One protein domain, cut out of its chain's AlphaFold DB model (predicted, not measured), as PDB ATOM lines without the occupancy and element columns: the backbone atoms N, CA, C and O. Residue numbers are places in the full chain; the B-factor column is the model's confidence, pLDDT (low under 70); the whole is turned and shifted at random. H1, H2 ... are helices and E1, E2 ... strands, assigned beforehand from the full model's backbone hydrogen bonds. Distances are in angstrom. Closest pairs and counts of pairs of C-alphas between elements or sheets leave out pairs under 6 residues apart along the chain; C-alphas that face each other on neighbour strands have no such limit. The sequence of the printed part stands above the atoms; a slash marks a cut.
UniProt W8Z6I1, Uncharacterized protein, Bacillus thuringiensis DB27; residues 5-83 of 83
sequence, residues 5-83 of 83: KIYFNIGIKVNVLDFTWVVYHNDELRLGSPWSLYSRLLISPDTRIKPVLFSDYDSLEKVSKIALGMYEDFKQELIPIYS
ATOM      1  N   LYS A   5       7.469  11.839 -22.999       78.56
ATOM      2  CA  LYS A   5       7.279  10.551 -23.676       78.56
ATOM      3  C   LYS A   5       8.085  10.561 -24.968       78.56
ATOM      4  O   LYS A   5       7.822  11.376 -25.846       78.56
ATOM      5  N   ILE A   6       9.072   9.678 -25.074       81.25
ATOM      6  CA  ILE A   6       9.845   9.483 -26.305       81.25
ATOM      7  C   ILE A   6       9.516   8.093 -26.844       81.25
ATOM      8  O   ILE A   6       9.597   7.112 -26.103       81.25
ATOM      9  N   TYR A   7       9.138   8.018 -28.116       83.12
ATOM     10  CA  TYR A   7       8.778   6.784 -28.796       83.12
ATOM     11  C   TYR A   7       9.715   6.510 -29.971       83.12
ATOM     12  O   TYR A   7      10.033   7.398 -30.767       83.12
ATOM     13  N   PHE A   8      10.080   5.240 -30.106       86.12
ATOM     14  CA  PHE A   8      10.736   4.688 -31.279       86.12
ATOM     15  C   PHE A   8       9.760   3.749 -31.970       86.12
ATOM     16  O   PHE A   8       9.347   2.749 -31.384       86.12
ATOM     17  N   ASN A   9       9.372   4.087 -33.195       89.50
ATOM     18  CA  ASN A   9       8.492   3.244 -33.991       89.50
ATOM     19  C   ASN A   9       9.297   2.572 -35.097       89.50
ATOM     20  O   ASN A   9      10.009   3.249 -35.842       89.50
ATOM     21  N   ILE A  10       9.139   1.255 -35.214       90.31
ATOM     22  CA  ILE A  10       9.714   0.449 -36.290       90.31
ATOM     23  C   ILE A  10       8.572  -0.005 -37.193       90.31
ATOM     24  O   ILE A  10       7.652  -0.688 -36.743       90.31
ATOM     25  N   GLY A  11       8.633   0.377 -38.464       90.62
ATOM     26  CA  GLY A  11       7.770  -0.138 -39.518       90.62
ATOM     27  C   GLY A  11       8.515  -1.184 -40.338       90.62
ATOM     28  O   GLY A  11       9.670  -0.977 -40.702       90.62
ATOM     29  N   ILE A  12       7.851  -2.294 -40.657       91.12
ATOM     30  CA  ILE A  12       8.386  -3.310 -41.566       91.12
ATOM     31  C   ILE A  12       7.463  -3.394 -42.776       91.12
ATOM     32  O   ILE A  12       6.274  -3.682 -42.637       91.12
ATOM     33  N   LYS A  13       8.006  -3.143 -43.969       90.81
ATOM     34  CA  LYS A  13       7.281  -3.287 -45.234       90.81
ATOM     35  C   LYS A  13       8.031  -4.246 -46.144       90.81
ATOM     36  O   LYS A  13       9.029  -3.871 -46.751       90.81
ATOM     37  N   VAL A  14       7.516  -5.469 -46.262       90.69
ATOM     38  CA  VAL A  14       8.189  -6.578 -46.959       90.69
ATOM     39  C   VAL A  14       9.574  -6.803 -46.339       90.69
ATOM     40  O   VAL A  14       9.656  -7.356 -45.250       90.69
ATOM     41  N   ASN A  15      10.635  -6.313 -46.979       90.81
ATOM     42  CA  ASN A  15      12.025  -6.433 -46.550       90.81
ATOM     43  C   ASN A  15      12.681  -5.074 -46.234       90.81
ATOM     44  O   ASN A  15      13.905  -4.969 -46.160       90.81
ATOM     45  N   VAL A  16      11.870  -4.024 -46.092       94.19
ATOM     46  CA  VAL A  16      12.305  -2.660 -45.782       94.19
ATOM     47  C   VAL A  16      11.965  -2.339 -44.332       94.19
ATOM     48  O   VAL A  16      10.813  -2.499 -43.919       94.19
ATOM     49  N   LEU A  17      12.948  -1.839 -43.588       94.06
ATOM     50  CA  LEU A  17      12.753  -1.247 -42.271       94.06
ATOM     51  C   LEU A  17      12.647   0.270 -42.386       94.06
ATOM     52  O   LEU A  17      13.476   0.925 -43.023       94.06
ATOM     53  N   ASP A  18      11.632   0.818 -41.732       92.25
ATOM     54  CA  ASP A  18      11.461   2.248 -41.530       92.25
ATOM     55  C   ASP A  18      11.508   2.550 -40.031       92.25
ATOM     56  O   ASP A  18      10.930   1.823 -39.220       92.25
ATOM     57  N   PHE A  19      12.199   3.622 -39.656       93.25
ATOM     58  CA  PHE A  19      12.347   4.023 -38.263       93.25
ATOM     59  C   PHE A  19      11.853   5.451 -38.096       93.25
ATOM     60  O   PHE A  19      12.372   6.376 -38.718       93.25
ATOM     61  N   THR A  20      10.863   5.649 -37.236       92.75
ATOM     62  CA  THR A  20      10.317   6.977 -36.937       92.75
ATOM     63  C   THR A  20      10.613   7.325 -35.490       92.75
ATOM     64  O   THR A  20      10.234   6.588 -34.575       92.75
ATOM     65  N   TRP A  21      11.280   8.460 -35.280       91.50
ATOM     66  CA  TRP A  21      11.570   8.974 -33.942       91.50
ATOM     67  C   TRP A  21      10.532  10.021 -33.579       91.50
ATOM     68  O   TRP A  21      10.311  10.970 -34.341       91.50
ATOM     69  N   VAL A  22       9.898   9.835 -32.422       88.88
ATOM     70  CA  VAL A  22       8.810  10.689 -31.953       88.88
ATOM     71  C   VAL A  22       9.084  11.148 -30.527       88.88
ATOM     72  O   VAL A  22       9.417  10.352 -29.655       88.88
ATOM     73  N   VAL A  23       8.921  12.442 -30.279       87.31
ATOM     74  CA  VAL A  23       9.229  13.088 -29.004       87.31
ATOM     75  C   VAL A  23       8.048  13.955 -28.603       87.31
ATOM     76  O   VAL A  23       7.673  14.869 -29.338       87.31
ATOM     77  N   TYR A  24       7.503  13.697 -27.420       86.44
ATOM     78  CA  TYR A  24       6.509  14.542 -26.772       86.44
ATOM     79  C   TYR A  24       7.088  15.183 -25.514       86.44
ATOM     80  O   TYR A  24       7.759  14.525 -24.709       86.44
ATOM     81  N   HIS A  25       6.754  16.455 -25.313       85.00
ATOM     82  CA  HIS A  25       7.057  17.199 -24.097       85.00
ATOM     83  C   HIS A  25       5.818  17.989 -23.674       85.00
ATOM     84  O   HIS A  25       5.306  18.778 -24.465       85.00
ATOM     85  N   ASN A  26       5.342  17.765 -22.444       85.94
ATOM     86  CA  ASN A  26       4.090  18.335 -21.928       85.94
ATOM     87  C   ASN A  26       2.882  18.035 -22.830       85.94
ATOM     88  O   ASN A  26       2.084  18.913 -23.123       85.94
ATOM     89  N   ASP A  27       2.789  16.782 -23.292       85.19
ATOM     90  CA  ASP A  27       1.754  16.283 -24.212       85.19
ATOM     91  C   ASP A  27       1.714  16.981 -25.597       85.19
ATOM     92  O   ASP A  27       0.889  16.637 -26.441       85.19
ATOM     93  N   GLU A  28       2.674  17.864 -25.895       88.12
ATOM     94  CA  GLU A  28       2.872  18.457 -27.219       88.12
ATOM     95  C   GLU A  28       3.923  17.690 -28.027       88.12
ATOM     96  O   GLU A  28       5.003  17.356 -27.524       88.12
ATOM     97  N   LEU A  29       3.622  17.441 -29.304       88.81
ATOM     98  CA  LEU A  29       4.555  16.836 -30.250       88.81
ATOM     99  C   LEU A  29       5.687  17.820 -30.562       88.81
ATOM    100  O   LEU A  29       5.452  18.910 -31.081       88.81
ATOM    101  N   ARG A  30       6.925  17.421 -30.272       87.50
ATOM    102  CA  ARG A  30       8.128  18.213 -30.561       87.50
ATOM    103  C   ARG A  30       8.847  17.729 -31.809       87.50
ATOM    104  O   ARG A  30       9.282  18.543 -32.613       87.50
ATOM    105  N   LEU A  31       8.942  16.411 -31.976       86.12
ATOM    106  CA  LEU A  31       9.549  15.766 -33.139       86.12
ATOM    107  C   LEU A  31       8.740  14.525 -33.502       86.12
ATOM    108  O   LEU A  31       8.251  13.827 -32.619       86.12
ATOM    109  N   GLY A  32       8.604  14.245 -34.794       87.50
ATOM    110  CA  GLY A  32       7.827  13.114 -35.291       87.50
ATOM    111  C   GLY A  32       8.088  12.899 -36.768       87.50
ATOM    112  O   GLY A  32       7.332  13.367 -37.615       87.50
ATOM    113  N   SER A  33       9.207  12.266 -37.097       90.75
ATOM    114  CA  SER A  33       9.626  12.085 -38.488       90.75
ATOM    115  C   SER A  33      10.478  10.830 -38.666       90.75
ATOM    116  O   SER A  33      11.092  10.363 -37.696       90.75
ATOM    117  N   PRO A  34      10.536  10.282 -39.895       91.38
ATOM    118  CA  PRO A  34      11.491   9.241 -40.234       91.38
ATOM    119  C   PRO A  34      12.908   9.695 -39.898       91.38
ATOM    120  O   PRO A  34      13.285  10.833 -40.187       91.38
ATOM    121  N   TRP A  35      13.706   8.799 -39.326       89.44
ATOM    122  CA  TRP A  35      15.073   9.098 -38.903       89.44
ATOM    123  C   TRP A  35      15.932   9.644 -40.059       89.44
ATOM    124  O   TRP A  35      16.761  10.536 -39.886       89.44
ATOM    125  N   SER A  36      15.672   9.150 -41.271       88.88
ATOM    126  CA  SER A  36      16.344   9.546 -42.508       88.88
ATOM    127  C   SER A  36      16.044  10.982 -42.941       88.88
ATOM    128  O   SER A  36      16.773  11.541 -43.760       88.88
ATOM    129  N   LEU A  37      14.992  11.613 -42.410       90.50
ATOM    130  CA  LEU A  37      14.736  13.031 -42.646       90.50
ATOM    131  C   LEU A  37      15.711  13.900 -41.845       90.50
ATOM    132  O   LEU A  37      16.146  14.936 -42.344       90.50
ATOM    133  N   TYR A  38      16.126  13.457 -40.652       87.12
ATOM    134  CA  TYR A  38      17.070  14.211 -39.826       87.12
ATOM    135  C   TYR A  38      18.444  14.331 -40.481       87.12
ATOM    136  O   TYR A  38      19.083  15.365 -40.329       87.12
ATOM    137  N   SER A  39      18.876  13.368 -41.304       85.94
ATOM    138  CA  SER A  39      20.130  13.522 -42.057       85.94
ATOM    139  C   SER A  39      20.097  14.719 -43.012       85.94
ATOM    140  O   SER A  39      21.133  15.320 -43.277       85.94
ATOM    141  N   ARG A  40      18.912  15.097 -43.515       89.62
ATOM    142  CA  ARG A  40      18.759  16.286 -44.367       89.62
ATOM    143  C   ARG A  40      18.899  17.587 -43.593       89.62
ATOM    144  O   ARG A  40      19.324  18.588 -44.157       89.62
ATOM    145  N   LEU A  41      18.513  17.560 -42.322       86.44
ATOM    146  CA  LEU A  41      18.585  18.703 -41.418       86.44
ATOM    147  C   LEU A  41      19.985  18.849 -40.810       86.44
ATOM    148  O   LEU A  41      20.448  19.965 -40.625       86.44
ATOM    149  N   LEU A  42      20.647  17.726 -40.514       85.38
ATOM    150  CA  LEU A  42      21.928  17.689 -39.805       85.38
ATOM    151  C   LEU A  42      23.153  17.720 -40.730       85.38
ATOM    152  O   LEU A  42      24.206  18.176 -40.301       85.38
ATOM    153  N   ILE A  43      23.041  17.217 -41.968       89.25
ATOM    154  CA  ILE A  43      24.171  17.121 -42.912       89.25
ATOM    155  C   ILE A  43      23.978  18.097 -44.074       89.25
ATOM    156  O   ILE A  43      24.721  19.065 -44.200       89.25
ATOM    157  N   SER A  44      22.988  17.850 -44.939       92.25
ATOM    158  CA  SER A  44      22.623  18.760 -46.032       92.25
ATOM    159  C   SER A  44      21.248  18.425 -46.625       92.25
ATOM    160  O   SER A  44      20.881  17.245 -46.652       92.25
ATOM    161  N   PRO A  45      20.512  19.400 -47.197       90.00
ATOM    162  CA  PRO A  45      19.188  19.168 -47.787       90.00
ATOM    163  C   PRO A  45      19.153  18.080 -48.871       90.00
ATOM    164  O   PRO A  45      18.131  17.407 -49.044       90.00
ATOM    165  N   ASP A  46      20.268  17.873 -49.572       92.50
ATOM    166  CA  ASP A  46      20.417  16.890 -50.650       92.50
ATOM    167  C   ASP A  46      20.803  15.495 -50.154       92.50
ATOM    168  O   ASP A  46      20.757  14.530 -50.917       92.50
ATOM    169  N   THR A  47      21.119  15.344 -48.867       92.50
ATOM    170  CA  THR A  47      21.452  14.041 -48.295       92.50
ATOM    171  C   THR A  47      20.253  13.093 -48.421       92.50
ATOM    172  O   THR A  47      19.120  13.397 -48.031       92.50
ATOM    173  N   ARG A  48      20.479  11.915 -49.007       88.75
ATOM    174  CA  ARG A  48      19.468  10.859 -49.156       88.75
ATOM    175  C   ARG A  48      20.026   9.566 -48.588       88.75
ATOM    176  O   ARG A  48      21.025   9.049 -49.078       88.75
ATOM    177  N   ILE A  49      19.354   9.033 -47.575       89.81
ATOM    178  CA  ILE A  49      19.651   7.704 -47.049       89.81
ATOM    179  C   ILE A  49      18.831   6.689 -47.840       89.81
ATOM    180  O   ILE A  49      17.630   6.873 -48.049       89.81
ATOM    181  N   LYS A  50      19.499   5.637 -48.324       90.00
ATOM    182  CA  LYS A  50      18.829   4.525 -49.002       90.00
ATOM    183  C   LYS A  50      17.917   3.782 -48.016       90.00
ATOM    184  O   LYS A  50      18.237   3.736 -46.830       90.00
ATOM    185  N   PRO A  51      16.821   3.167 -48.491       90.44
ATOM    186  CA  PRO A  51      16.000   2.305 -47.652       90.44
ATOM    187  C   PRO A  51      16.849   1.248 -46.946       90.44
ATOM    188  O   PRO A  51      17.772   0.683 -47.538       90.44
ATOM    189  N   VAL A  52      16.527   0.992 -45.683       93.69
ATOM    190  CA  VAL A  52      17.219  -0.011 -44.882       93.69
ATOM    191  C   VAL A  52      16.609  -1.366 -45.211       93.69
ATOM    192  O   VAL A  52      15.436  -1.601 -44.936       93.69
ATOM    193  N   LEU A  53      17.390  -2.236 -45.847       94.81
ATOM    194  CA  LEU A  53      16.941  -3.550 -46.301       94.81
ATOM    195  C   LEU A  53      17.488  -4.656 -45.401       94.81
ATOM    196  O   LEU A  53      18.613  -4.556 -44.912       94.81
ATOM    197  N   PHE A  54      16.718  -5.728 -45.249       95.44
ATOM    198  CA  PHE A  54      17.170  -6.991 -44.662       95.44
ATOM    199  C   PHE A  54      16.799  -8.160 -45.583       95.44
ATOM    200  O   PHE A  54      15.864  -8.057 -46.378       95.44
ATOM    201  N   SER A  55      17.553  -9.254 -45.520       95.06
ATOM    202  CA  SER A  55      17.346 -10.453 -46.354       95.06
ATOM    203  C   SER A  55      16.985 -11.694 -45.545       95.06
ATOM    204  O   SER A  55      16.422 -12.642 -46.084       95.06
ATOM    205  N   ASP A  56      17.313 -11.684 -44.259       95.25
ATOM    206  CA  ASP A  56      17.271 -12.826 -43.354       95.25
ATOM    207  C   ASP A  56      17.219 -12.333 -41.898       95.25
ATOM    208  O   ASP A  56      17.234 -11.128 -41.622       95.25
ATOM    209  N   TYR A  57      17.127 -13.270 -40.956       94.81
ATOM    210  CA  TYR A  57      17.042 -12.947 -39.534       94.81
ATOM    211  C   TYR A  57      18.320 -12.302 -38.988       94.81
ATOM    212  O   TYR A  57      18.222 -11.360 -38.205       94.81
ATOM    213  N   ASP A  58      19.496 -12.736 -39.440       97.38
ATOM    214  CA  ASP A  58      20.775 -12.207 -38.954       97.38
ATOM    215  C   ASP A  58      20.964 -10.739 -39.371       97.38
ATOM    216  O   ASP A  58      21.372  -9.889 -38.573       97.38
ATOM    217  N   SER A  59      20.624 -10.407 -40.620       96.50
ATOM    218  CA  SER A  59      20.646  -9.031 -41.125       96.50
ATOM    219  C   SER A  59      19.593  -8.159 -40.443       96.50
ATOM    220  O   SER A  59      19.905  -7.023 -40.075       96.50
ATOM    221  N   LEU A  60      18.388  -8.687 -40.197       95.12
ATOM    222  CA  LEU A  60      17.352  -7.992 -39.432       95.12
ATOM    223  C   LEU A  60      17.821  -7.676 -38.006       95.12
ATOM    224  O   LEU A  60      17.688  -6.535 -37.554       95.12
ATOM    225  N   GLU A  61      18.401  -8.654 -37.308       96.25
ATOM    226  CA  GLU A  61      18.917  -8.480 -35.949       96.25
ATOM    227  C   GLU A  61      20.034  -7.434 -35.915       96.25
ATOM    228  O   GLU A  61      19.991  -6.490 -35.119       96.25
ATOM    229  N   LYS A  62      21.018  -7.564 -36.812       97.00
ATOM    230  CA  LYS A  62      22.156  -6.644 -36.901       97.00
ATOM    231  C   LYS A  62      21.697  -5.206 -37.115       97.00
ATOM    232  O   LYS A  62      22.152  -4.299 -36.417       97.00
ATOM    233  N   VAL A  63      20.798  -4.993 -38.071       95.31
ATOM    234  CA  VAL A  63      20.285  -3.660 -38.388       95.31
ATOM    235  C   VAL A  63      19.452  -3.104 -37.235       95.31
ATOM    236  O   VAL A  63      19.603  -1.933 -36.891       95.31
ATOM    237  N   SER A  64      18.628  -3.934 -36.593       93.31
ATOM    238  CA  SER A  64      17.815  -3.513 -35.446       93.31
ATOM    239  C   SER A  64      18.684  -3.076 -34.267       93.31
ATOM    240  O   SER A  64      18.411  -2.042 -33.662       93.31
ATOM    241  N   LYS A  65      19.775  -3.803 -33.978       96.62
ATOM    242  CA  LYS A  65      20.751  -3.425 -32.942       96.62
ATOM    243  C   LYS A  65      21.367  -2.052 -33.209       96.62
ATOM    244  O   LYS A  65      21.438  -1.231 -32.300       96.62
ATOM    245  N   ILE A  66      21.768  -1.789 -34.455       95.50
ATOM    246  CA  ILE A  66      22.323  -0.487 -34.853       95.50
ATOM    247  C   ILE A  66      21.266   0.613 -34.701       95.50
ATOM    248  O   ILE A  66      21.535   1.633 -34.074       95.50
ATOM    249  N   ALA A  67      20.058   0.399 -35.230       93.38
ATOM    250  CA  ALA A  67      18.990   1.396 -35.204       93.38
ATOM    251  C   ALA A  67      18.556   1.760 -33.774       93.38
ATOM    252  O   ALA A  67      18.342   2.935 -33.476       93.38
ATOM    253  N   LEU A  68      18.468   0.764 -32.885       93.38
ATOM    254  CA  LEU A  68      18.179   0.980 -31.468       93.38
ATOM    255  C   LEU A  68      19.320   1.720 -30.765       93.38
ATOM    256  O   LEU A  68      19.042   2.648 -30.014       93.38
ATOM    257  N   GLY A  69      20.582   1.375 -31.048       95.56
ATOM    258  CA  GLY A  69      21.742   2.104 -30.521       95.56
ATOM    259  C   GLY A  69      21.728   3.582 -30.918       95.56
ATOM    260  O   GLY A  69      21.795   4.451 -30.056       95.56
ATOM    261  N   MET A  70      21.503   3.873 -32.203       92.19
ATOM    262  CA  MET A  70      21.370   5.250 -32.697       92.19
ATOM    263  C   MET A  70      20.229   6.016 -32.013       92.19
ATOM    264  O   MET A  70      20.339   7.217 -31.771       92.19
ATOM    265  N   TYR A  71      19.116   5.339 -31.716       90.94
ATOM    266  CA  TYR A  71      18.004   5.953 -30.998       90.94
ATOM    267  C   TYR A  71      18.332   6.221 -29.521       90.94
ATOM    268  O   TYR A  71      17.885   7.234 -28.984       90.94
ATOM    269  N   GLU A  72      19.107   5.357 -28.857       92.38
ATOM    270  CA  GLU A  72      19.597   5.629 -27.499       92.38
ATOM    271  C   GLU A  72      20.489   6.870 -27.464       92.38
ATOM    272  O   GLU A  72      20.238   7.756 -26.646       92.38
ATOM    273  N   ASP A  73      21.439   6.987 -28.396       92.62
ATOM    274  CA  ASP A  73      22.299   8.171 -28.510       92.62
ATOM    275  C   ASP A  73      21.453   9.436 -28.724       92.62
ATOM    276  O   ASP A  73      21.572  10.419 -27.992       92.62
ATOM    277  N   PHE A  74      20.496   9.379 -29.655       87.81
ATOM    278  CA  PHE A  74      19.557  10.473 -29.900       87.81
ATOM    279  C   PHE A  74      18.748  10.857 -28.652       87.81
ATOM    280  O   PHE A  74      18.555  12.040 -28.367       87.81
ATOM    281  N   LYS A  75      18.275   9.874 -27.874       87.75
ATOM    282  CA  LYS A  75      17.559  10.145 -26.621       87.75
ATOM    283  C   LYS A  75      18.430  10.873 -25.609       87.75
ATOM    284  O   LYS A  75      17.903  11.767 -24.949       87.75
ATOM    285  N   GLN A  76      19.704  10.500 -25.470       90.81
ATOM    286  CA  GLN A  76      20.617  11.152 -24.526       90.81
ATOM    287  C   GLN A  76      20.793  12.635 -24.857       90.81
ATOM    288  O   GLN A  76      20.670  13.468 -23.962       90.81
ATOM    289  N   GLU A  77      20.925  12.980 -26.138       89.25
ATOM    290  CA  GLU A  77      21.013  14.380 -26.584       89.25
ATOM    291  C   GLU A  77      19.716  15.172 -26.332       89.25
ATOM    292  O   GLU A  77      19.731  16.364 -26.026       89.25
ATOM    293  N   LEU A  78      18.559  14.508 -26.402       85.62
ATOM    294  CA  LEU A  78      17.264  15.133 -26.119       85.62
ATOM    295  C   LEU A  78      16.911  15.212 -24.633       85.62
ATOM    296  O   LEU A  78      15.904  15.840 -24.276       85.62
ATOM    297  N   ILE A  79      17.637  14.523 -23.752       83.31
ATOM    298  CA  ILE A  79      17.366  14.591 -22.316       83.31
ATOM    299  C   ILE A  79      17.533  16.025 -21.806       83.31
ATOM    300  O   ILE A  79      16.502  16.559 -21.395       83.31
ATOM    301  N   PRO A  80      18.706  16.671 -21.952       86.69
ATOM    302  CA  PRO A  80      18.965  18.017 -21.437       86.69
ATOM    303  C   PRO A  80      18.041  19.107 -21.991       86.69
ATOM    304  O   PRO A  80      17.697  20.043 -21.279       86.69
ATOM    305  N   ILE A  81      17.633  18.999 -23.260       84.31
ATOM    306  CA  ILE A  81      16.811  20.019 -23.943       84.31
ATOM    307  C   ILE A  81      15.380  20.051 -23.391       84.31
ATOM    308  O   ILE A  81      14.734  21.095 -23.367       84.31
ATOM    309  N   TYR A  82      14.878  18.892 -22.968       74.00
ATOM    310  CA  TYR A  82      13.504  18.708 -22.500       74.00
ATOM    311  C   TYR A  82      13.451  18.271 -21.028       74.00
ATOM    312  O   TYR A  82      12.505  17.567 -20.650       74.00
ATOM    313  N   SER A  83      14.495  18.600 -20.256       65.44
ATOM    314  CA  SER A  83      14.595  18.411 -18.801       65.44
ATOM    315  C   SER A  83      13.796  19.458 -18.035       65.44
ATOM    316  O   SER A  83      13.790  20.632 -18.458       65.44
TER     317      SER A  83
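AT A GLANCE: This is residues 5 to 83 of the 83 residues of an uncharacterized protein of Bacillus thuringiensis DB27 (UniProt W8Z6I1). A twisted, three-stranded slab, only just so with C-alphas up to 4.2 A off its plane, has long helix H2 packed along one face; short H1 lies beside the strands on that face. The 79 printed residues run E1, E2, E3, H1, H2; the sheet, E1 - E2 - E3, is an antiparallel meander, each strand next to the one before. The class is mixed; the whole is only just compact, close to loose, with radius of gyration of the C-alphas 13.6 A and spans 40 by 28 by 19 A.

HOW THE PARTS SIT: E2, residues 16 to 25, forms hairpins with E1, residues 5 to 13 (N 7 to O 22, 2.8 A), and E3, residues 28 to 34 (N 23 to O 31, 2.8 A). H2, residues 57 to 81, lies over E1 and E2, height 9.4 A; its closest C-alphas to E1 are Phe 8 and Tyr 71, 7.4 A. H1, residues 35 to 42, is over none; its closest C-alphas to E2 are Thr 20 and Trp 35, 5.6 A. O i to N i+4 pairs within hydrogen-bond range number 19 of 21 in H2 and 1 of 4 in H1, where i+3 pairs number 3 of 5.

IN THESE COORDINATES: E1 begins at C-alpha 5 (7.279, 10.551, -23.676); E2 is 29.9 A long. H2, 36.5 A, ends at C-alpha 81 (16.811, 20.019, -23.943).

THE WHOLE: The printed part has no cut. The link from H1 to H2 is long; residue 83 is under 70.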